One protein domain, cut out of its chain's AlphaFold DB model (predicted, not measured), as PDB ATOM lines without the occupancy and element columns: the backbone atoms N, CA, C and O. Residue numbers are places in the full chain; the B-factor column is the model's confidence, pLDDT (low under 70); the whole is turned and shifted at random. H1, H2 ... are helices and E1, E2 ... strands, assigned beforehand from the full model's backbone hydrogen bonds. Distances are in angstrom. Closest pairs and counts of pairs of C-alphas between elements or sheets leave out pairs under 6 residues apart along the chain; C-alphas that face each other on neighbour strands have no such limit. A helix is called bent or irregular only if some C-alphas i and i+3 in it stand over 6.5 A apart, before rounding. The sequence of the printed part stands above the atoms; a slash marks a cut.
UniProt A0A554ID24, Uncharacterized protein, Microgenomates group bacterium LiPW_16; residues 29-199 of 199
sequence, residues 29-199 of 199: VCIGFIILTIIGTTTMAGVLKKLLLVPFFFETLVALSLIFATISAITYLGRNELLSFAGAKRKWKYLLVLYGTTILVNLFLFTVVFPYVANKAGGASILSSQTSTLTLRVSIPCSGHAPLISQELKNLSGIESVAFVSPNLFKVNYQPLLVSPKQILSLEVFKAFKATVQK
ATOM      1  N   VAL A  29     209.129 112.401  41.519       90.31
ATOM      2  CA  VAL A  29     207.965 112.006  40.703       90.31
ATOM      3  C   VAL A  29     206.659 112.149  41.487       90.31
ATOM      4  O   VAL A  29     205.694 112.701  40.959       90.31
ATOM      5  N   CYS A  30     206.613 111.717  42.752       83.81
ATOM      6  CA  CYS A  30     205.427 111.889  43.597       83.81
ATOM      7  C   CYS A  30     205.076 113.368  43.824       83.81
ATOM      8  O   CYS A  30     203.911 113.741  43.699       83.81
ATOM      9  N   ILE A  31     206.067 114.217  44.119       91.75
ATOM     10  CA  ILE A  31     205.859 115.662  44.304       91.75
ATOM     11  C   ILE A  31     205.354 116.288  43.001       91.75
ATOM     12  O   ILE A  31     204.363 117.019  43.017       91.75
ATOM     13  N   GLY A  32     205.975 115.952  41.868       92.94
ATOM     14  CA  GLY A  32     205.520 116.398  40.551       92.94
ATOM     15  C   GLY A  32     204.079 115.976  40.253       92.94
ATOM     16  O   GLY A  32     203.277 116.804  39.825       92.94
ATOM     17  N   PHE A  33     203.715 114.725  40.548       91.38
ATOM     18  CA  PHE A  33     202.349 114.217  40.393       91.38
ATOM     19  C   PHE A  33     201.342 114.976  41.265       91.38
ATOM     20  O   PHE A  33     200.261 115.320  40.787       91.38
ATOM     21  N   ILE A  34     201.693 115.295  42.516       92.56
ATOM     22  CA  ILE A  34     200.839 116.090  43.413       92.56
ATOM     23  C   ILE A  34     200.638 117.500  42.849       92.56
ATOM     24  O   ILE A  34     199.497 117.947  42.732       92.56
ATOM     25  N   ILE A  35     201.716 118.184  42.451       93.12
ATOM     26  CA  ILE A  35     201.642 119.538  41.878       93.12
ATOM     27  C   ILE A  35     200.768 119.534  40.618       93.12
ATOM     28  O   ILE A  35     199.856 120.351  40.490       93.12
ATOM     29  N   LEU A  36     200.994 118.578  39.715       89.50
ATOM     30  CA  LEU A  36     200.227 118.455  38.480       89.50
ATOM     31  C   LEU A  36     198.756 118.105  38.747       89.50
ATOM     32  O   LEU A  36     197.881 118.606  38.049       89.50
ATOM     33  N   THR A  37     198.463 117.326  39.790       86.62
ATOM     34  CA  THR A  37     197.087 117.042  40.228       86.62
ATOM     35  C   THR A  37     196.398 118.297  40.763       86.62
ATOM     36  O   THR A  37     195.243 118.551  40.424       86.62
ATOM     37  N   ILE A  38     197.084 119.126  41.555       87.31
ATOM     38  CA  ILE A  38     196.526 120.389  42.070       87.31
ATOM     39  C   ILE A  38     196.245 121.359  40.915       87.31
ATOM     40  O   ILE A  38     195.152 121.919  40.815       87.31
ATOM     41  N   ILE A  39     197.199 121.526  39.998       85.62
ATOM     42  CA  ILE A  39     197.027 122.400  38.828       85.62
ATOM     43  C   ILE A  39     195.924 121.854  37.911       85.62
ATOM     44  O   ILE A  39     195.049 122.604  37.471       85.62
ATOM     45  N   GLY A  40     195.925 120.545  37.659       82.56
ATOM     46  CA  GLY A  40     194.929 119.864  36.838       82.56
ATOM     47  C   GLY A  40     193.522 120.011  37.407       82.56
ATOM     48  O   GLY A  40     192.607 120.411  36.695       82.56
ATOM     49  N   THR A  41     193.341 119.785  38.707       78.56
ATOM     50  CA  THR A  41     192.032 119.946  39.362       78.56
ATOM     51  C   THR A  41     191.555 121.398  39.352       78.56
ATOM     52  O   THR A  41     190.379 121.646  39.092       78.56
ATOM     53  N   THR A  42     192.456 122.365  39.544       80.50
ATOM     54  CA  THR A  42     192.109 123.798  39.534       80.50
ATOM     55  C   THR A  42     191.698 124.279  38.140       80.50
ATOM     56  O   THR A  42     190.669 124.934  37.985       80.50
ATOM     57  N   THR A  43     192.464 123.924  37.106       82.56
ATOM     58  CA  THR A  43     192.154 124.296  35.712       82.56
ATOM     59  C   THR A  43     190.898 123.587  35.208       82.56
ATOM     60  O   THR A  43     190.065 124.189  34.526       82.56
ATOM     61  N   MET A  44     190.703 122.330  35.609       85.62
ATOM     62  CA  MET A  44     189.531 121.552  35.231       85.62
ATOM     63  C   MET A  44     188.264 122.007  35.956       85.62
ATOM     64  O   MET A  44     187.185 121.755  35.437       85.62
ATOM     65  N   ALA A  45     188.342 122.732  37.079       79.19
ATOM     66  CA  ALA A  45     187.166 123.187  37.827       79.19
ATOM     67  C   ALA A  45     186.179 124.009  36.971       79.19
ATOM     68  O   ALA A  45     184.965 123.829  37.081       79.19
ATOM     69  N   GLY A  46     186.676 124.863  36.067       80.31
ATOM     70  CA  GLY A  46     185.825 125.648  35.162       80.31
ATOM     71  C   GLY A  46     185.101 124.792  34.114       80.31
ATOM     72  O   GLY A  46     183.912 124.983  33.857       80.31
ATOM     73  N   VAL A  47     185.795 123.802  33.546       82.69
ATOM     74  CA  VAL A  47     185.212 122.827  32.604       82.69
ATOM     75  C   VAL A  47     184.236 121.906  33.335       82.69
ATOM     76  O   VAL A  47     183.132 121.640  32.856       82.69
ATOM     77  N   LEU A  48     184.617 121.479  34.536       82.75
ATOM     78  CA  LEU A  48     183.836 120.614  35.397       82.75
ATOM     79  C   LEU A  48     182.542 121.301  35.820       82.75
ATOM     80  O   LEU A  48     181.525 120.629  35.858       82.75
ATOM     81  N   LYS A  49     182.517 122.625  36.029       83.25
ATOM     82  CA  LYS A  49     181.267 123.362  36.283       83.25
ATOM     83  C   LYS A  49     180.245 123.156  35.160       83.25
ATOM     84  O   LYS A  49     179.092 122.856  35.444       83.25
ATOM     85  N   LYS A  50     180.657 123.270  33.890       86.06
ATOM     86  CA  LYS A  50     179.762 123.011  32.745       86.06
ATOM     87  C   LYS A  50     179.326 121.551  32.681       86.06
ATOM     88  O   LYS A  50     178.171 121.276  32.381       86.06
ATOM     89  N   LEU A  51     180.234 120.631  32.986       85.44
ATOM     90  CA  LEU A  51     179.941 119.203  32.990       85.44
ATOM     91  C   LEU A  51     178.994 118.806  34.141       85.44
ATOM     92  O   LEU A  51     178.094 118.002  33.939       85.44
ATOM     93  N   LEU A  52     179.132 119.436  35.311       84.50
ATOM     94  CA  LEU A  52     178.279 119.265  36.493       84.50
ATOM     95  C   LEU A  52     176.876 119.858  36.318       84.50
ATOM     96  O   LEU A  52     175.983 119.529  37.089       84.50
ATOM     97  N   LEU A  53     176.664 120.735  35.331       86.19
ATOM     98  CA  LEU A  53     175.325 121.206  34.964       86.19
ATOM     99  C   LEU A  53     174.545 120.156  34.155       86.19
ATOM    100  O   LEU A  53     173.344 120.328  33.950       86.19
ATOM    101  N   VAL A  54     175.196 119.081  33.691       89.25
ATOM    102  CA  VAL A  54     174.523 117.990  32.982       89.25
ATOM    103  C   VAL A  54     173.751 117.141  33.999       89.25
ATOM    104  O   VAL A  54     174.379 116.525  34.859       89.25
ATOM    105  N   PRO A  55     172.413 117.027  33.880       87.31
ATOM    106  CA  PRO A  55     171.580 116.379  34.894       87.31
ATOM    107  C   PRO A  55     171.989 114.945  35.252       87.31
ATOM    108  O   PRO A  55     171.826 114.532  36.390       87.31
ATOM    109  N   PHE A  56     172.530 114.192  34.292       89.31
ATOM    110  CA  PHE A  56     172.889 112.779  34.460       89.31
ATOM    111  C   PHE A  56     174.386 112.546  34.694       89.31
ATOM    112  O   PHE A  56     174.881 111.429  34.517       89.31
ATOM    113  N   PHE A  57     175.147 113.595  35.012       88.94
ATOM    114  CA  PHE A  57     176.596 113.482  35.143       88.94
ATOM    115  C   PHE A  57     176.998 112.502  36.252       88.94
ATOM    116  O   PHE A  57     177.823 111.615  36.040       88.94
ATOM    117  N   PHE A  58     176.383 112.625  37.425       88.06
ATOM    118  CA  PHE A  58     176.713 111.787  38.572       88.06
ATOM    119  C   PHE A  58     176.282 110.331  38.370       88.06
ATOM    120  O   PHE A  58     177.032 109.416  38.700       88.06
ATOM    121  N   GLU A  59     175.123 110.102  37.762       90.81
ATOM    122  CA  GLU A  59     174.642 108.779  37.365       90.81
ATOM    123  C   GLU A  59     175.599 108.137  36.354       90.81
ATOM    124  O   GLU A  59     175.913 106.951  36.458       90.81
ATOM    125  N   THR A  60     176.139 108.937  35.427       91.06
ATOM    126  CA  THR A  60     177.164 108.490  34.475       91.06
ATOM    127  C   THR A  60     178.450 108.083  35.193       91.06
ATOM    128  O   THR A  60     179.028 107.055  34.846       91.06
ATOM    129  N   LEU A  61     178.887 108.821  36.220       89.75
ATOM    130  CA  LEU A  61     180.052 108.437  37.027       89.75
ATOM    131  C   LEU A  61     179.829 107.120  37.779       89.75
ATOM    132  O   LEU A  61     180.718 106.267  37.795       89.75
ATOM    133  N   VAL A  62     178.641 106.920  38.356       92.38
ATOM    134  CA  VAL A  62     178.287 105.653  39.015       92.38
ATOM    135  C   VAL A  62     178.309 104.510  38.004       92.38
ATOM    136  O   VAL A  62     178.968 103.497  38.247       92.38
ATOM    137  N   ALA A  63     177.661 104.680  36.850       95.75
ATOM    138  CA  ALA A  63     177.655 103.681  35.785       95.75
ATOM    139  C   ALA A  63     179.079 103.352  35.311       95.75
ATOM    140  O   ALA A  63     179.452 102.181  35.225       95.75
ATOM    141  N   LEU A  64     179.908 104.374  35.094       93.75
ATOM    142  CA  LEU A  64     181.304 104.218  34.699       93.75
ATOM    143  C   LEU A  64     182.118 103.463  35.763       93.75
ATOM    144  O   LEU A  64     182.901 102.577  35.418       93.75
ATOM    145  N   SER A  65     181.897 103.745  37.051       95.50
ATOM    146  CA  SER A  65     182.563 103.027  38.148       95.50
ATOM    147  C   SER A  65     182.209 101.534  38.167       95.50
ATOM    148  O   SER A  65     183.088 100.693  38.352       95.50
ATOM    149  N   LEU A  66     180.949 101.185  37.883       96.62
ATOM    150  CA  LEU A  66     180.496  99.796  37.786       96.62
ATOM    151  C   LEU A  66     181.038  99.095  36.535       96.62
ATOM    152  O   LEU A  66     181.392  97.916  36.605       96.62
ATOM    153  N   ILE A  67     181.152  99.808  35.410       97.75
ATOM    154  CA  ILE A  67     181.797  99.296  34.194       97.75
ATOM    155  C   ILE A  67     183.262  98.960  34.490       97.75
ATOM    156  O   ILE A  67     183.696  97.844  34.206       97.75
ATOM    157  N   PHE A  68     184.012  99.861  35.132       95.62
ATOM    158  CA  PHE A  68     185.406  99.595  35.500       95.62
ATOM    159  C   PHE A  68     185.551  98.457  36.512       95.62
ATOM    160  O   PHE A  68     186.416  97.596  36.333       95.62
ATOM    161  N   ALA A  69     184.687  98.392  37.529       96.25
ATOM    162  CA  ALA A  69     184.649  97.258  38.452       96.25
ATOM    163  C   ALA A  69     184.397  95.938  37.701       96.25
ATOM    164  O   ALA A  69     185.048  94.932  37.972       96.25
ATOM    165  N   THR A  70     183.528  95.952  36.688       97.31
ATOM    166  CA  THR A  70     183.224  94.776  35.862       97.31
ATOM    167  C   THR A  70     184.385  94.375  34.960       97.31
ATOM    168  O   THR A  70     184.745  93.200  34.926       97.31
ATOM    169  N   ILE A  71     185.040  95.326  34.294       96.88
ATOM    170  CA  ILE A  71     186.246  95.056  33.497       96.88
ATOM    171  C   ILE A  71     187.356  94.483  34.389       96.88
ATOM    172  O   ILE A  71     188.012  93.507  34.014       96.88
ATOM    173  N   SER A  72     187.532  95.039  35.590       95.19
ATOM    174  CA  SER A  72     188.486  94.544  36.588       95.19
ATOM    175  C   SER A  72     188.157  93.112  37.028       95.19
ATOM    176  O   SER A  72     189.033  92.245  37.023       95.19
ATOM    177  N   ALA A  73     186.888  92.826  37.330       97.25
ATOM    178  CA  ALA A  73     186.418  91.491  37.690       97.25
ATOM    179  C   ALA A  73     186.657  90.469  36.568       97.25
ATOM    180  O   ALA A  73     187.200  89.393  36.826       97.25
ATOM    181  N   ILE A  74     186.301  90.818  35.329       97.44
ATOM    182  CA  ILE A  74     186.491  89.966  34.148       97.44
ATOM    183  C   ILE A  74     187.978  89.702  33.918       97.44
ATOM    184  O   ILE A  74     188.375  88.552  33.757       97.44
ATOM    185  N   THR A  75     188.815  90.739  33.966       95.69
ATOM    186  CA  THR A  75     190.269  90.604  33.781       95.69
ATOM    187  C   THR A  75     190.884  89.731  34.876       95.69
ATOM    188  O   THR A  75     191.712  88.865  34.588       95.69
ATOM    189  N   TYR A  76     190.457  89.909  36.130       96.06
ATOM    190  CA  TYR A  76     190.902  89.089  37.256       96.06
ATOM    191  C   TYR A  76     190.518  87.615  37.076       96.06
ATOM    192  O   TYR A  76     191.373  86.738  37.196       96.06
ATOM    193  N   LEU A  77     189.253  87.324  36.760       97.00
ATOM    194  CA  LEU A  77     188.787  85.950  36.552       97.00
ATOM    195  C   LEU A  77     189.430  85.311  35.315       97.00
ATOM    196  O   LEU A  77     189.811  84.143  35.379       97.00
ATOM    197  N   GLY A  78     189.616  86.078  34.236       96.75
ATOM    198  CA  GLY A  78     190.279  85.644  33.005       96.75
ATOM    199  C   GLY A  78     191.727  85.224  33.231       96.75
ATOM    200  O   GLY A  78     192.120  84.146  32.801       96.75
ATOM    201  N   ARG A  79     192.494  86.003  34.003       95.50
ATOM    202  CA  ARG A  79     193.881  85.652  34.366       95.50
ATOM    203  C   ARG A  79     194.008  84.410  35.250       95.50
ATOM    204  O   ARG A  79     195.100  83.876  35.371       95.50
ATOM    205  N   ASN A  80     192.921  83.981  35.888       94.69
ATOM    206  CA  ASN A  80     192.895  82.787  36.732       94.69
ATOM    207  C   ASN A  80     192.176  81.605  36.055       94.69
ATOM    208  O   ASN A  80     191.961  80.597  36.719       94.69
ATOM    209  N   GLU A  81     191.755  81.734  34.790       96.69
ATOM    210  CA  GLU A  81     190.958  80.720  34.072       96.69
ATOM    211  C   GLU A  81     189.620  80.380  34.775       96.69
ATOM    212  O   GLU A  81     189.048  79.303  34.623       96.69
ATOM    213  N   LEU A  82     189.079  81.325  35.556       96.56
ATOM    214  CA  LEU A  82     187.866  81.172  36.371       96.56
ATOM    215  C   LEU A  82     186.655  81.922  35.786       96.56
ATOM    216  O   LEU A  82     185.771  82.334  36.535       96.56
ATOM    217  N   LEU A  83     186.588  82.108  34.463       95.50
ATOM    218  CA  LEU A  83     185.480  82.826  33.799       95.50
ATOM    219  C   LEU A  83     184.129  82.087  33.841       95.50
ATOM    220  O   LEU A  83     183.113  82.624  33.410       95.50
ATOM    221  N   SER A  84     184.087  80.867  34.377       96.50
ATOM    222  CA  SER A  84     182.844  80.120  34.570       96.50
ATOM    223  C   SER A  84     182.050  80.616  35.785       96.50
ATOM    224  O   SER A  84     182.600  81.161  36.744       96.50
ATOM    225  N   PHE A  85     180.742  80.341  35.808       95.31
ATOM    226  CA  PHE A  85     179.889  80.634  36.968       95.31
ATOM    227  C   PHE A  85     180.391  79.947  38.254       95.31
ATOM    228  O   PHE A  85     180.334  80.512  39.347       95.31
ATOM    229  N   ALA A  86     180.965  78.746  38.120       97.38
ATOM    230  CA  ALA A  86     181.627  78.049  39.220       97.38
ATOM    231  C   ALA A  86     182.867  78.811  39.723       97.38
ATOM    232  O   ALA A  86     183.081  78.913  40.934       97.38
ATOM    233  N   GLY A  87     183.652  79.393  38.812       95.62
ATOM    234  CA  GLY A  87     184.784  80.259  39.135       95.62
ATOM    235  C   GLY A  87     184.366  81.537  39.867       95.62
ATOM    236  O   GLY A  87     184.942  81.862  40.911       95.62
ATOM    237  N   ALA A  88     183.297  82.192  39.406       96.00
ATOM    238  CA  ALA A  88     182.706  83.343  40.089       96.00
ATOM    239  C   ALA A  88     182.230  82.982  41.508       96.00
ATOM    240  O   ALA A  88     182.558  83.685  42.465       96.00
ATOM    241  N   LYS A  89     181.552  81.837  41.681       97.12
ATOM    242  CA  LYS A  89     181.145  81.329  43.005       97.12
ATOM    243  C   LYS A  89     182.352  81.031  43.901       97.12
ATOM    244  O   LYS A  89     182.329  81.351  45.088       97.12
ATOM    245  N   ARG A  90     183.440  80.483  43.345       97.38
ATOM    246  CA  ARG A  90     184.696  80.228  44.077       97.38
ATOM    247  C   ARG A  90     185.369  81.527  44.540       97.38
ATOM    248  O   ARG A  90     185.981  81.543  45.606       97.38
ATOM    249  N   LYS A  91     185.243  82.617  43.778       96.94
ATOM    250  CA  LYS A  91     185.822  83.939  44.085       96.94
ATOM    251  C   LYS A  91     184.782  84.973  44.539       96.94
ATOM    252  O   LYS A  91     185.054  86.171  44.491       96.94
ATOM    253  N   TRP A  92     183.631  84.536  45.056       97.75
ATOM    254  CA  TRP A  92     182.523  85.434  45.407       97.75
ATOM    255  C   TRP A  92     182.917  86.512  46.427       97.75
ATOM    256  O   TRP A  92     182.474  87.645  46.305       97.75
ATOM    257  N   LYS A  93     183.806  86.198  47.386       98.12
ATOM    258  CA  LYS A  93     184.303  87.168  48.379       98.12
ATOM    259  C   LYS A  93     185.030  88.341  47.721       98.12
ATOM    260  O   LYS A  93     184.825  89.480  48.116       98.12
ATOM    261  N   TYR A  94     185.852  88.066  46.707       96.69
ATOM    262  CA  TYR A  94     186.553  89.106  45.955       96.69
ATOM    263  C   TYR A  94     185.559  89.991  45.201       96.69
ATOM    264  O   TYR A  94     185.615  91.210  45.323       96.69
ATOM    265  N   LEU A  95     184.611  89.379  44.481       97.56
ATOM    266  CA  LEU A  95     183.578  90.115  43.749       97.56
ATOM    267  C   LEU A  95     182.712  90.955  44.695       97.56
ATOM    268  O   LEU A  95     182.438  92.116  44.402       97.56
ATOM    269  N   LEU A  96     182.342  90.405  45.853       98.06
ATOM    270  CA  LEU A  96     181.584  91.120  46.873       98.06
ATOM    271  C   LEU A  96     182.354  92.330  47.397       98.06
ATOM    272  O   LEU A  96     181.770  93.399  47.509       98.06
ATOM    273  N   VAL A  97     183.649  92.196  47.690       98.19
ATOM    274  CA  VAL A  97     184.465  93.339  48.128       98.19
ATOM    275  C   VAL A  97     184.590  94.368  47.007       98.19
ATOM    276  O   VAL A  97     184.397  95.552  47.258       98.19
ATOM    277  N   LEU A  98     184.845  93.948  45.767       97.06
ATOM    278  CA  LEU A  98     185.017  94.847  44.623       97.06
ATOM    279  C   LEU A  98     183.751  95.668  44.330       97.06
ATOM    280  O   LEU A  98     183.787  96.898  44.309       97.06
ATOM    281  N   TYR A  99     182.612  95.002  44.141       97.94
ATOM    282  CA  TYR A  99     181.350  95.688  43.864       97.94
ATOM    283  C   TYR A  99     180.782  96.367  45.107       97.94
ATOM    284  O   TYR A  99     180.275  97.482  45.017       97.94
ATOM    285  N   GLY A 100     180.907  95.731  46.273       98.06
ATOM    286  CA  GLY A 100     180.452  96.278  47.544       98.06
ATOM    287  C   GLY A 100     181.156  97.585  47.881       98.06
ATOM    288  O   GLY A 100     180.482  98.565  48.179       98.06
ATOM    289  N   THR A 101     182.485  97.648  47.757       96.50
ATOM    290  CA  THR A 101     183.231  98.904  47.951       96.50
ATOM    291  C   THR A 101     182.846  99.957  46.915       96.50
ATOM    292  O   THR A 101     182.614 101.101  47.294       96.50
ATOM    293  N   THR A 102     182.682  99.581  45.644       95.88
ATOM    294  CA  THR A 102     182.246 100.506  44.581       95.88
ATOM    295  C   THR A 102     180.881 101.129  44.898       95.88
ATOM    296  O   THR A 102     180.722 102.348  44.847       95.88
ATOM    297  N   ILE A 103     179.890 100.319  45.276       96.31
ATOM    298  CA  ILE A 103     178.549 100.799  45.639       96.31
ATOM    299  C   ILE A 103     178.605 101.630  46.926       96.31
ATOM    300  O   ILE A 103     178.033 102.719  46.977       96.31
ATOM    301  N   LEU A 104     179.319 101.152  47.948       97.50
ATOM    302  CA  LEU A 104     179.423 101.814  49.247       97.50
ATOM    303  C   LEU A 104     180.060 103.202  49.136       97.50
ATOM    304  O   LEU A 104     179.540 104.151  49.715       97.50
ATOM    305  N   VAL A 105     181.149 103.337  48.375       95.62
ATOM    306  CA  VAL A 105     181.815 104.629  48.148       95.62
ATOM    307  C   VAL A 105     180.875 105.599  47.435       95.62
ATOM    308  O   VAL A 105     180.732 106.734  47.882       95.62
ATOM    309  N   ASN A 106     180.180 105.156  46.381       92.56
ATOM    310  CA  ASN A 106     179.202 105.997  45.687       92.56
ATOM    311  C   ASN A 106     178.082 106.455  46.639       92.56
ATOM    312  O   ASN A 106     177.798 107.649  46.727       92.56
ATOM    313  N   LEU A 107     177.489 105.542  47.414       94.31
ATOM    314  CA  LEU A 107     176.454 105.883  48.396       94.31
ATOM    315  C   LEU A 107     176.962 106.855  49.463       94.31
ATOM    316  O   LEU A 107     176.271 107.823  49.785       94.31
ATOM    317  N   PHE A 108     178.165 106.634  49.988       94.88
ATOM    318  CA  PHE A 108     178.790 107.523  50.964       94.88
ATOM    319  C   PHE A 108     178.971 108.939  50.403       94.88
ATOM    320  O   PHE A 108     178.658 109.921  51.082       94.88
ATOM    321  N   LEU A 109     179.388 109.059  49.138       90.31
ATOM    322  CA  LEU A 109     179.491 110.353  48.469       90.31
ATOM    323  C   LEU A 109     178.130 111.070  48.399       90.31
ATOM    324  O   LEU A 109     178.035 112.228  48.806       90.31
ATOM    325  N   PHE A 110     177.064 110.385  47.967       89.56
ATOM    326  CA  PHE A 110     175.735 110.999  47.809       89.56
ATOM    327  C   PHE A 110     175.015 111.323  49.117       89.56
ATOM    328  O   PHE A 110     174.244 112.287  49.165       89.56
ATOM    329  N   THR A 111     175.232 110.520  50.155       90.19
ATOM    330  CA  THR A 111     174.496 110.626  51.424       90.19
ATOM    331  C   THR A 111     175.218 111.475  52.460       90.19
ATOM    332  O   THR A 111     174.558 112.142  53.253       90.19
ATOM    333  N   VAL A 112     176.553 111.492  52.443       92.44
ATOM    334  CA  VAL A 112     177.356 112.175  53.464       92.44
ATOM    335  C   VAL A 112     178.153 113.317  52.854       92.44
ATOM    336  O   VAL A 112     177.984 114.467  53.259       92.44
ATOM    337  N   VAL A 113     179.000 113.030  51.861       91.56
ATOM    338  CA  VAL A 113     179.985 114.009  51.378       91.56
ATOM    339  C   VAL A 113     179.317 115.179  50.662       91.56
ATOM    340  O   VAL A 113     179.566 116.326  51.029       91.56
ATOM    341  N   PHE A 114     178.446 114.933  49.682       88.56
ATOM    342  CA  PHE A 114     177.820 116.024  48.928       88.56
ATOM    343  C   PHE A 114     176.896 116.902  49.783       88.56
ATOM    344  O   PHE A 114     177.045 118.127  49.711       88.56
ATOM    345  N   PRO A 115     176.014 116.359  50.649       87.56
ATOM    346  CA  PRO A 115     175.228 117.187  51.561       87.56
ATOM    347  C   PRO A 115     176.097 117.998  52.526       87.56
ATOM    348  O   PRO A 115     175.805 119.167  52.782       87.56
ATOM    349  N   TYR A 116     177.181 117.411  53.040       90.62
ATOM    350  CA  TYR A 116     178.104 118.117  53.924       90.62
ATOM    351  C   TYR A 116     178.816 119.266  53.203       90.62
ATOM    352  O   TYR A 116     178.814 120.393  53.697       90.62
ATOM    353  N   VAL A 117     179.375 119.015  52.015       88.31
ATOM    354  CA  VAL A 117     180.070 120.039  51.218       88.31
ATOM    355  C   VAL A 117     179.115 121.162  50.814       88.31
ATOM    356  O   VAL A 117     179.479 122.329  50.946       88.31
ATOM    357  N   ALA A 118     177.879 120.843  50.411       85.75
ATOM    358  CA  ALA A 118     176.863 121.850  50.093       85.75
ATOM    359  C   ALA A 118     176.593 122.788  51.282       85.75
ATOM    360  O   ALA A 118     176.539 124.006  51.122       85.75
ATOM    361  N   ASN A 119     176.504 122.228  52.490       87.38
ATOM    362  CA  ASN A 119     176.257 122.990  53.710       87.38
ATOM    363  C   ASN A 119     177.512 123.672  54.284       87.38
ATOM    364  O   ASN A 119     177.387 124.659  55.003       87.38
ATOM    365  N   LYS A 120     178.727 123.208  53.966       84.19
ATOM    366  CA  LYS A 120     179.988 123.866  54.368       84.19
ATOM    367  C   LYS A 120     180.397 124.996  53.440       84.19
ATOM    368  O   LYS A 120     180.889 126.013  53.925       84.19
ATOM    369  N   ALA A 121     180.107 124.873  52.143       66.50
ATOM    370  CA  ALA A 121     180.101 126.029  51.250       66.50
ATOM    371  C   ALA A 121     179.233 127.149  51.856       66.50
ATOM    372  O   ALA A 121     179.554 128.320  51.694       66.50
ATOM    373  N   GLY A 122     178.216 126.765  52.649       58.47
ATOM    374  CA  GLY A 122     177.331 127.492  53.575       58.47
ATOM    375  C   GLY A 122     177.893 128.510  54.576       58.47
ATOM    376  O   GLY A 122     177.074 129.021  55.324       58.47
ATOM    377  N   GLY A 123     179.187 128.866  54.568       55.97
ATOM    378  CA  GLY A 123     179.799 129.822  55.515       55.97
ATOM    379  C   GLY A 123     178.895 131.008  55.879       55.97
ATOM    380  O   GLY A 123     178.458 131.736  54.990       55.97
ATOM    381  N   ALA A 124     178.569 131.126  57.168       56.03
ATOM    382  CA  ALA A 124     177.696 132.159  57.706       56.03
ATOM    383  C   ALA A 124     178.493 133.453  57.904       56.03
ATOM    384  O   ALA A 124     179.456 133.472  58.673       56.03
ATOM    385  N   SER A 125     178.091 134.530  57.231       57.38
ATOM    386  CA  SER A 125     178.538 135.879  57.590       57.38
ATOM    387  C   SER A 125     177.781 136.341  58.836       57.38
ATOM    388  O   SER A 125     176.558 136.317  58.862       57.38
ATOM    389  N   ILE A 126     178.511 136.755  59.875       57.41
ATOM    390  CA  ILE A 126     177.986 137.094  61.216       57.41
ATOM    391  C   ILE A 126     177.436 138.541  61.280       57.41
ATOM    392  O   ILE A 126     177.157 139.065  62.355       57.41
ATOM    393  N   LEU A 127     177.248 139.234  60.150       58.69
ATOM    394  CA  LEU A 127     176.673 140.582  60.191       58.69
ATOM    395  C   LEU A 127     175.146 140.524  60.309       58.69
ATOM    396  O   LEU A 127     174.437 140.313  59.335       58.69
ATOM    397  N   SER A 128     174.683 140.762  61.536       57.19
ATOM    398  CA  SER A 128     173.293 140.915  61.974       57.19
ATOM    399  C   SER A 128     172.598 142.134  61.341       57.19
ATOM    400  O   SER A 128     172.267 143.102  62.029       57.19
ATOM    401  N   SER A 129     172.359 142.086  60.036       66.12
ATOM    402  CA  SER A 129     171.428 142.976  59.335       66.12
ATOM    403  C   SER A 129     170.084 142.266  59.135       66.12
ATOM    404  O   SER A 129     169.998 141.050  59.267       66.12
ATOM    405  N   GLN A 130     169.009 143.015  58.866       82.69
ATOM    406  CA  GLN A 130     167.660 142.473  58.642       82.69
ATOM    407  C   GLN A 130     167.666 141.388  57.555       82.69
ATOM    408  O   GLN A 130     167.670 141.680  56.357       82.69
ATOM    409  N   THR A 131     167.659 140.130  57.983       89.44
ATOM    410  CA  THR A 131     167.629 138.970  57.103       89.44
ATOM    411  C   THR A 131     166.206 138.517  56.867       89.44
ATOM    412  O   THR A 131     165.350 138.544  57.749       89.44
ATOM    413  N   SER A 132     165.948 138.076  55.644       94.00
ATOM    414  CA  SER A 132     164.754 137.313  55.305       94.00
ATOM    415  C   SER A 132     165.164 135.916  54.869       94.00
ATOM    416  O   SER A 132     166.190 135.730  54.214       94.00
ATOM    417  N   THR A 133     164.351 134.928  55.229       95.69
ATOM    418  CA  THR A 133     164.551 133.536  54.824       95.69
ATOM    419  C   THR A 133     163.625 133.210  53.660       95.69
ATOM    420  O   THR A 133     162.419 133.436  53.726       95.69
ATOM    421  N   LEU A 134     164.186 132.634  52.601       96.56
ATOM    422  CA  LEU A 134     163.476 132.124  51.436       96.56
ATOM    423  C   LEU A 134     163.735 130.623  51.310       96.56
ATOM    424  O   LEU A 134     164.887 130.197  51.275       96.56
ATOM    425  N   THR A 135     162.677 129.820  51.200       97.88
ATOM    426  CA  THR A 135     162.821 128.392  50.892       97.88
ATOM    427  C   THR A 135     162.602 128.173  49.399       97.88
ATOM    428  O   THR A 135     161.534 128.457  48.860       97.88
ATOM    429  N   LEU A 136     163.630 127.671  48.723       97.81
ATOM    430  CA  LEU A 136     163.604 127.332  47.306       97.81
ATOM    431  C   LEU A 136     163.507 125.821  47.143       97.81
ATOM    432  O   LEU A 136     164.346 125.082  47.655       97.81
ATOM    433  N   ARG A 137     162.527 125.358  46.373       97.81
ATOM    434  CA  ARG A 137     162.472 123.986  45.875       97.81
ATOM    435  C   ARG A 137     163.044 123.952  44.469       97.81
ATOM    436  O   ARG A 137     162.493 124.586  43.568       97.81
ATOM    437  N   VAL A 138     164.134 123.218  44.286       97.44
ATOM    438  CA  VAL A 138     164.868 123.155  43.016       97.44
ATOM    439  C   VAL A 138     164.733 121.760  42.419       97.44
ATOM    440  O   VAL A 138     164.871 120.764  43.121       97.44
ATOM    441  N   SER A 139     164.461 121.651  41.126       96.31
ATOM    442  CA  SER A 139     164.348 120.362  40.434       96.31
ATOM    443  C   SER A 139     165.728 119.795  40.087       96.31
ATOM    444  O   SER A 139     166.106 119.754  38.918       96.31
ATOM    445  N   ILE A 140     166.493 119.389  41.105       93.88
ATOM    446  CA  ILE A 140     167.752 118.656  40.922       93.88
ATOM    447  C   ILE A 140     167.511 117.147  40.804       93.88
ATOM    448  O   ILE A 140     166.655 116.619  41.515       93.88
ATOM    449  N   PRO A 141     168.269 116.440  39.948       90.62
ATOM    450  CA  PRO A 141     168.124 114.996  39.769       90.62
ATOM    451  C   PRO A 141     168.709 114.205  40.947       90.62
ATOM    452  O   PRO A 141     168.163 113.173  41.326       90.62
ATOM    453  N   CYS A 142     169.777 114.710  41.576       91.19
ATOM    454  CA  CYS A 142     170.405 114.088  42.741       91.19
ATOM    455  C   CYS A 142     171.142 115.112  43.626       91.19
ATOM    456  O   CYS A 142     171.460 116.224  43.188       91.19
ATOM    457  N   SER A 143     171.462 114.720  44.868       90.69
ATOM    458  CA  SER A 143     172.145 115.559  45.874       90.69
ATOM    459  C   SER A 143     173.539 116.036  45.451       90.69
ATOM    460  O   SER A 143     174.007 117.057  45.954       90.69
ATOM    461  N   GLY A 144     174.182 115.354  44.496       87.06
ATOM    462  CA  GLY A 144     175.479 115.755  43.938       87.06
ATOM    463  C   GLY A 144     175.477 117.146  43.298       87.06
ATOM    464  O   GLY A 144     176.511 117.806  43.262       87.06
ATOM    465  N   HIS A 145     174.313 117.646  42.878       91.56
ATOM    466  CA  HIS A 145     174.166 118.981  42.291       91.56
ATOM    467  C   HIS A 145     174.002 120.100  43.335       91.56
ATOM    468  O   HIS A 145     174.109 121.283  43.004       91.56
ATOM    469  N   ALA A 146     173.754 119.762  44.604       93.12
ATOM    470  CA  ALA A 146     173.488 120.753  45.645       93.12
ATOM    471  C   ALA A 146     174.666 121.704  45.941       93.12
ATOM    472  O   ALA A 146     174.406 122.902  46.111       93.12
ATOM    473  N   PRO A 147     175.941 121.258  45.966       91.88
ATOM    474  CA  PRO A 147     177.078 122.160  46.135       91.88
ATOM    475  C   PRO A 147     177.161 123.233  45.046       91.88
ATOM    476  O   PRO A 147     177.413 124.392  45.361       91.88
ATOM    477  N   LEU A 148     176.875 122.869  43.790       92.06
ATOM    478  CA  LEU A 148     176.912 123.794  42.659       92.06
ATOM    479  C   LEU A 148     175.879 124.916  42.823       92.06
ATOM    480  O   LEU A 148     176.228 126.089  42.755       92.06
ATOM    481  N   ILE A 149     174.622 124.568  43.112       94.56
ATOM    482  CA  ILE A 149     173.561 125.564  43.344       94.56
ATOM    483  C   ILE A 149     173.874 126.429  44.564       94.56
ATOM    484  O   ILE A 149     173.698 127.645  44.518       94.56
ATOM    485  N   SER A 150     174.361 125.817  45.646       94.88
ATOM    486  CA  SER A 150     174.707 126.542  46.873       94.88
ATOM    487  C   SER A 150     175.807 127.569  46.620       94.88
ATOM    488  O   SER A 150     175.714 128.694  47.103       94.88
ATOM    489  N   GLN A 151     176.823 127.205  45.834       92.94
ATOM    490  CA  GLN A 151     177.906 128.103  45.451       92.94
ATOM    491  C   GLN A 151     177.414 129.243  44.549       92.94
ATOM    492  O   GLN A 151     177.748 130.396  44.806       92.94
ATOM    493  N   GLU A 152     176.580 128.960  43.545       93.94
ATOM    494  CA  GLU A 152     176.027 130.005  42.672       93.94
ATOM    495  C   GLU A 152     175.146 130.997  43.437       93.94
ATOM    496  O   GLU A 152     175.255 132.203  43.226       93.94
ATOM    497  N   LEU A 153     174.320 130.508  44.366       95.44
ATOM    498  CA  LEU A 153     173.537 131.366  45.252       95.44
ATOM    499  C   LEU A 153     174.444 132.259  46.103       95.44
ATOM    500  O   LEU A 153     174.181 133.443  46.244       95.44
ATOM    501  N   LYS A 154     175.544 131.722  46.631       92.00
ATOM    502  CA  LYS A 154     176.489 132.476  47.472       92.00
ATOM    503  C   LYS A 154     177.297 133.528  46.738       92.00
ATOM    504  O   LYS A 154     177.728 134.491  47.358       92.00
ATOM    505  N   ASN A 155     177.506 133.340  45.441       93.88
ATOM    506  CA  ASN A 155     178.200 134.321  44.619       93.88
ATOM    507  C   ASN A 155     177.348 135.585  44.382       93.88
ATOM    508  O   ASN A 155     177.882 136.587  43.911       93.88
ATOM    509  N   LEU A 156     176.046 135.567  44.702       95.00
ATOM    510  CA  LEU A 156     175.211 136.766  44.681       95.00
ATOM    511  C   LEU A 156     175.460 137.645  45.911       95.00
ATOM    512  O   LEU A 156     175.276 137.221  47.053       95.00
ATOM    513  N   SER A 157     175.770 138.917  45.663       93.75
ATOM    514  CA  SER A 157     175.804 139.950  46.699       93.75
ATOM    515  C   SER A 157     174.460 140.033  47.427       93.75
ATOM    516  O   SER A 157     173.412 140.156  46.797       93.75
ATOM    517  N   GLY A 158     174.490 139.974  48.759       92.75
ATOM    518  CA  GLY A 158     173.295 140.021  49.607       92.75
ATOM    519  C   GLY A 158     172.760 138.663  50.057       92.75
ATOM    520  O   GLY A 158     171.815 138.637  50.845       92.75
ATOM    521  N   ILE A 159     173.348 137.543  49.622       94.44
ATOM    522  CA  ILE A 159     173.089 136.224  50.215       94.44
ATOM    523  C   ILE A 159     174.032 136.007  51.400       94.44
ATOM    524  O   ILE A 159     175.250 136.031  51.247       94.44
ATOM    525  N   GLU A 160     173.478 135.765  52.587       92.19
ATOM    526  CA  GLU A 160     174.273 135.555  53.802       92.19
ATOM    527  C   GLU A 160     174.580 134.085  54.053       92.19
ATOM    528  O   GLU A 160     175.690 133.722  54.441       92.19
ATOM    529  N   SER A 161     173.585 133.220  53.860       92.81
ATOM    530  CA  SER A 161     173.749 131.785  54.059       92.81
ATOM    531  C   SER A 161     172.789 130.983  53.194       92.81
ATOM    532  O   SER A 161     171.704 131.430  52.823       92.81
ATOM    533  N   VAL A 162     173.229 129.773  52.855       95.00
ATOM    534  CA  VAL A 162     172.470 128.799  52.076       95.00
ATOM    535  C   VAL A 162     172.629 127.460  52.771       95.00
ATOM    536  O   VAL A 162     173.759 127.016  52.980       95.00
ATOM    537  N   ALA A 163     171.511 126.837  53.123       95.06
ATOM    538  CA  ALA A 163     171.467 125.501  53.696       95.06
ATOM    539  C   ALA A 163     170.681 124.572  52.772       95.06
ATOM    540  O   ALA A 163     169.530 124.848  52.421       95.06
ATOM    541  N   PHE A 164     171.300 123.460  52.390       94.88
ATOM    542  CA  PHE A 164     170.660 122.413  51.611       94.88
ATOM    543  C   PHE A 164     169.945 121.431  52.539       94.88
ATOM    544  O   PHE A 164     170.550 120.849  53.446       94.88
ATOM    545  N   VAL A 165     168.660 121.219  52.272       94.06
ATOM    546  CA  VAL A 165     167.802 120.246  52.942       94.06
ATOM    547  C   VAL A 165     167.344 119.225  51.903       94.06
ATOM    548  O   VAL A 165     166.652 119.547  50.935       94.06
ATOM    549  N   SER A 166     167.750 117.974  52.109       88.50
ATOM    550  CA  SER A 166     167.390 116.853  51.239       88.50
ATOM    551  C   SER A 166     165.861 116.704  51.110       88.50
ATOM    552  O   SER A 166     165.153 116.927  52.095       88.50
ATOM    553  N   PRO A 167     165.329 116.312  49.935       92.44
ATOM    554  CA  PRO A 167     166.063 115.950  48.717       92.44
ATOM    555  C   PRO A 167     166.405 117.135  47.812       92.44
ATOM    556  O   PRO A 167     167.311 117.024  46.990       92.44
ATOM    557  N   ASN A 168     165.681 118.249  47.918       96.25
ATOM    558  CA  ASN A 168     165.724 119.277  46.883       96.25
ATOM    559  C   ASN A 168     165.314 120.683  47.350       96.25
ATOM    560  O   ASN A 168     164.831 121.496  46.557       96.25
ATOM    561  N   LEU A 169     165.491 120.964  48.641       97.19
ATOM    562  CA  LEU A 169     165.148 122.238  49.258       97.19
ATOM    563  C   LEU A 169     166.413 123.017  49.618       97.19
ATOM    564  O   LEU A 169     167.389 122.461  50.114       97.19
ATOM    565  N   PHE A 170     166.377 124.323  49.404       97.25
ATOM    566  CA  PHE A 170     167.440 125.247  49.769       97.25
ATOM    567  C   PHE A 170     166.833 126.354  50.618       97.25
ATOM    568  O   PHE A 170     165.967 127.094  50.154       97.25
ATOM    569  N   LYS A 171     167.276 126.467  51.868       96.69
ATOM    570  CA  LYS A 171     166.940 127.594  52.738       96.69
ATOM    571  C   LYS A 171     167.989 128.673  52.531       96.69
ATOM    572  O   LYS A 171     169.167 128.446  52.801       96.69
ATOM    573  N   VAL A 172     167.562 129.814  52.017       95.94
ATOM    574  CA  VAL A 172     168.419 130.934  51.643       95.94
ATOM    575  C   VAL A 172     168.105 132.100  52.563       95.94
ATOM    576  O   VAL A 172     166.989 132.615  52.542       95.94
ATOM    577  N   ASN A 173     169.080 132.526  53.355       95.12
ATOM    578  CA  ASN A 173     168.982 133.770  54.109       95.12
ATOM    579  C   ASN A 173     169.632 134.881  53.293       95.12
ATOM    580  O   ASN A 173     170.779 134.748  52.855       95.12
ATOM    581  N   TYR A 174     168.890 135.959  53.071       95.06
ATOM    582  CA  TYR A 174     169.312 137.064  52.224       95.06
ATOM    583  C   TYR A 174     168.908 138.413  52.814       95.06
ATOM    584  O   TYR A 174     168.003 138.496  53.647       95.06
ATOM    585  N   GLN A 175     169.569 139.467  52.347       95.12
ATOM    586  CA  GLN A 175     169.280 140.853  52.693       95.12
ATOM    587  C   GLN A 175     168.342 141.461  51.638       95.12
ATOM    588  O   GLN A 175     168.778 141.695  50.505       95.12
ATOM    589  N   PRO A 176     167.072 141.763  51.975       95.12
ATOM    590  CA  PRO A 176     166.093 142.273  51.008       95.12
ATOM    591  C   PRO A 176     166.468 143.617  50.374       95.12
ATOM    592  O   PRO A 176     165.976 143.939  49.297       95.12
ATOM    593  N   LEU A 177     167.334 144.390  51.038       95.12
ATOM    594  CA  LEU A 177     167.843 145.671  50.542       95.12
ATOM    595  C   LEU A 177     168.834 145.509  49.379       95.12
ATOM    596  O   LEU A 177     168.974 146.426  48.576       95.12
ATOM    597  N   LEU A 178     169.526 144.366  49.297       95.56
ATOM    598  CA  LEU A 178     170.568 144.115  48.296       95.56
ATOM    599  C   LEU A 178     170.096 143.207  47.164       95.56
ATOM    600  O   LEU A 178     170.505 143.392  46.020       95.56
ATOM    601  N   VAL A 179     169.252 142.218  47.471       96.62
ATOM    602  CA  VAL A 179     168.824 141.212  46.498       96.62
ATOM    603  C   VAL A 179     167.350 140.865  46.672       96.62
ATOM    604  O   VAL A 179     166.849 140.675  47.780       96.62
ATOM    605  N   SER A 180     166.640 140.766  45.548       97.06
ATOM    606  CA  SER A 180     165.225 140.384  45.524       97.06
ATOM    607  C   SER A 180     165.043 138.898  45.182       97.06
ATOM    608  O   SER A 180     165.836 138.342  44.417       97.06
ATOM    609  N   PRO A 181     163.954 138.240  45.629       96.88
ATOM    610  CA  PRO A 181     163.653 136.859  45.238       96.88
ATOM    611  C   PRO A 181     163.594 136.639  43.720       96.88
ATOM    612  O   PRO A 181     164.001 135.589  43.232       96.88
ATOM    613  N   LYS A 182     163.135 137.640  42.953       97.06
ATOM    614  CA  LYS A 182     163.107 137.577  41.483       97.06
ATOM    615  C   LYS A 182     164.515 137.488  40.895       97.06
ATOM    616  O   LYS A 182     164.738 136.715  39.971       97.06
ATOM    617  N   GLN A 183     165.458 138.246  41.453       96.62
ATOM    618  CA  GLN A 183     166.860 138.204  41.045       96.62
ATOM    619  C   GLN A 183     167.499 136.857  41.394       96.62
ATOM    620  O   GLN A 183     168.176 136.277  40.549       96.62
ATOM    621  N   ILE A 184     167.209 136.308  42.579       97.19
ATOM    622  CA  ILE A 184     167.671 134.968  42.974       97.19
ATOM    623  C   ILE A 184     167.193 133.916  41.963       97.19
ATOM    624  O   ILE A 184     167.995 133.146  41.445       97.19
ATOM    625  N   LEU A 185     165.903 133.917  41.613       97.38
ATOM    626  CA  LEU A 185     165.330 132.970  40.646       97.38
ATOM    627  C   LEU A 185     165.829 133.168  39.205       97.38
ATOM    628  O   LEU A 185     165.651 132.275  38.378       97.38
ATOM    629  N   SER A 186     166.449 134.309  38.893       96.94
ATOM    630  CA  SER A 186     166.985 134.610  37.560       96.94
ATOM    631  C   SER A 186     168.387 134.042  37.299       96.94
ATOM    632  O   SER A 186     168.893 134.166  36.182       96.94
ATOM    633  N   LEU A 187     169.010 133.409  38.302       96.50
ATOM    634  CA  LEU A 187     170.327 132.789  38.165       96.50
ATOM    635  C   LEU A 187     170.378 131.772  37.018       96.50
ATOM    636  O   LEU A 187     169.451 130.990  36.803       96.50
ATOM    637  N   GLU A 188     171.513 131.729  36.318       94.31
ATOM    638  CA  GLU A 188     171.715 130.844  35.166       94.31
ATOM    639  C   GLU A 188     171.541 129.363  35.525       94.31
ATOM    640  O   GLU A 188     170.936 128.611  34.761       94.31
ATOM    641  N   VAL A 189     171.977 128.957  36.724       94.38
ATOM    642  CA  VAL A 189     171.803 127.585  37.228       94.38
ATOM    643  C   VAL A 189     170.332 127.155  37.257       94.38
ATOM    644  O   VAL A 189     170.034 125.981  37.043       94.38
ATOM    645  N   PHE A 190     169.398 128.098  37.425       96.50
ATOM    646  CA  PHE A 190     167.965 127.809  37.438       96.50
ATOM    647  C   PHE A 190     167.329 127.697  36.050       96.50
ATOM    648  O   PHE A 190     166.202 127.210  35.933       96.50
ATOM    649  N   LYS A 191     168.062 128.051  34.983       94.44
ATOM    650  CA  LYS A 191     167.680 127.697  33.606       94.44
ATOM    651  C   LYS A 191     167.814 126.191  33.373       94.44
ATOM    652  O   LYS A 191     166.967 125.607  32.703       94.44
ATOM    653  N   ALA A 192     168.852 125.574  33.946       93.25
ATOM    654  CA  ALA A 192     169.068 124.127  33.901       93.25
ATOM    655  C   ALA A 192     168.216 123.393  34.951       93.25
ATOM    656  O   ALA A 192     167.537 122.417  34.631       93.25
ATOM    657  N   PHE A 193     168.192 123.895  36.189       95.44
ATOM    658  CA  PHE A 193     167.464 123.293  37.309       95.44
ATOM    659  C   PHE A 193     166.354 124.221  37.795       95.44
ATOM    660  O   PHE A 193     166.580 125.092  38.630       95.44
ATOM    661  N   LYS A 194     165.131 124.040  37.289       96.88
ATOM    662  CA  LYS A 194     164.000 124.925  37.618       96.88
ATOM    663  C   LYS A 194     163.823 125.076  39.134       96.88
ATOM    664  O   LYS A 194     163.711 124.079  39.845       96.88
ATOM    665  N   ALA A 195     163.755 126.317  39.607       97.62
ATOM    666  CA  ALA A 195     163.522 126.651  41.008       97.62
ATOM    667  C   ALA A 195     162.136 127.270  41.212       97.62
ATOM    668  O   ALA A 195     161.654 128.049  40.391       97.62
ATOM    669  N   THR A 196     161.505 126.933  42.333       97.44
ATOM    670  CA  THR A 196     160.207 127.468  42.759       97.44
ATOM    671  C   THR A 196     160.285 127.900  44.216       97.44
ATOM    672  O   THR A 196     160.956 127.261  45.024       97.44
ATOM    673  N   VAL A 197     159.619 129.001  44.558       97.25
ATOM    674  CA  VAL A 197     159.533 129.463  45.947       97.25
ATOM    675  C   VAL A 197     158.485 128.631  46.669       97.25
ATOM    676  O   VAL A 197     157.337 128.564  46.228       97.25
ATOM    677  N   GLN A 198     158.881 128.016  47.779       94.31
ATOM    678  CA  GLN A 198     157.964 127.332  48.673       94.31
ATOM    679  C   GLN A 198     157.512 128.324  49.748       94.31
ATOM    680  O   GLN A 198     158.350 128.904  50.442       94.31
ATOM    681  N   LYS A 199     156.198 128.554  49.810       77.56
ATOM    682  CA  LYS A 199     155.564 129.313  50.891       77.56
ATOM    683  C   LYS A 199     155.560 128.504  52.181       77.56
ATOM    684  O   LYS A 199     155.438 127.262  52.076       77.56
TER     685      LYS A 199
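AT A GLANCE: This is residues 29 to 199 of the 199 residues of an uncharacterized protein of Microgenomates group bacterium LiPW_16 (UniProt A0A554ID24). What shape do these coordinates draw? A long arm of two helices, H2 and H4a, side by side and running opposite ways with short H3 at its far end, leads to a small head where H5, with H4b beside it, packs on one face of a strongly twisted four-stranded sheet. H1 comes off near the join of arm and head, and its residues 29 to 48 stick out. What is the make-up? The 171 printed residues, class mixed, hold seven named helices and four named strands, in the order H1 H2 H3 H4 E1 H5 E2 E3 H6 H7 E4, with an antiparallel sheet E2 E3 E1 E4. How compact is it? It is loose, radius of gyration of the C-alphas 21.4 A, spanning 71 by 42 by 27 A.

IN THESE COORDINATES: Where are the first helices? H1, residues 29 to 52, begins at C-alpha (207.965, 112.006, 40.703), has a kink of 54 degrees near residue 46 and is 30.8 A long; H2, 57 to 79, is 32.8 A long, and H3 is 85 to 90. H4, 92 to 121, was assigned as one helix by its hydrogen bonds but is bent, C-alphas 111 and 114 being 6.8 A apart: its arms are H4a, 92 to 111, 27.1 A long, and H4b, 114 to 121. What follows? E1 is 132 to 138, 18.7 A long, H5 143 to 154, E2 159 to 165, E3 169 to 174, H6 181 to 185, H7 189 to 192, and E4 195 to 198, ending at C-alpha (157.964, 127.332, 48.673). H5 is only just irregular, C-alphas 144 and 147 being 7.0 A apart.

HOW THE PARTS SIT: How do the helices stand? H1, with residues 49 to 52 alone, only just touches H5, with 3 pairs of C-alphas within 8 A, the closest Leu 52 and His 145 at 7.1 A. H2 touches H4a at a shallow tilt of 13 degrees, opposite ways, closest C-alphas Ala 69 and Tyr 99, 6.5 A. H4b touches H5, closest C-alphas Ala 118 and Pro 147, 4.0 A. How is the sheet joined? N 137 and O 196 of E1 and E4, 2.8 A, N 134 and O 172 of E1 and E3, 2.8 A, and N 163 and O 171 of the hairpin E2 and E3, 2.9 A, are within hydrogen-bond range. E1, H5, E2 and E3, H6 H7, E4 are split strand-helix-strand units, a strand lying between each two, with right-handed crossovers. What is on it? H5 is on the sheet at a height of 8.9 A, two layers, with H4b on the same face; H6 is on it at 6.7 A, and H7 is not on it. Are the helix backbones complete? Every O i to N i+4 pair is within hydrogen-bond range in H2, H3, H4a, H4b and H6, against 17 of 20 in H1 and 6 of 8 in H5; H7 is too short for one.

THE WHOLE: How large is it? The two C-alphas farthest apart, Glu 81 and Leu 177, are 70.9 A apart. Are there cuts or long links? The printed part has no cut and no long link. Where is confidence low? Residues 121 to 129 are under 70, against a mean pLDDT of 91.2 for the printed part.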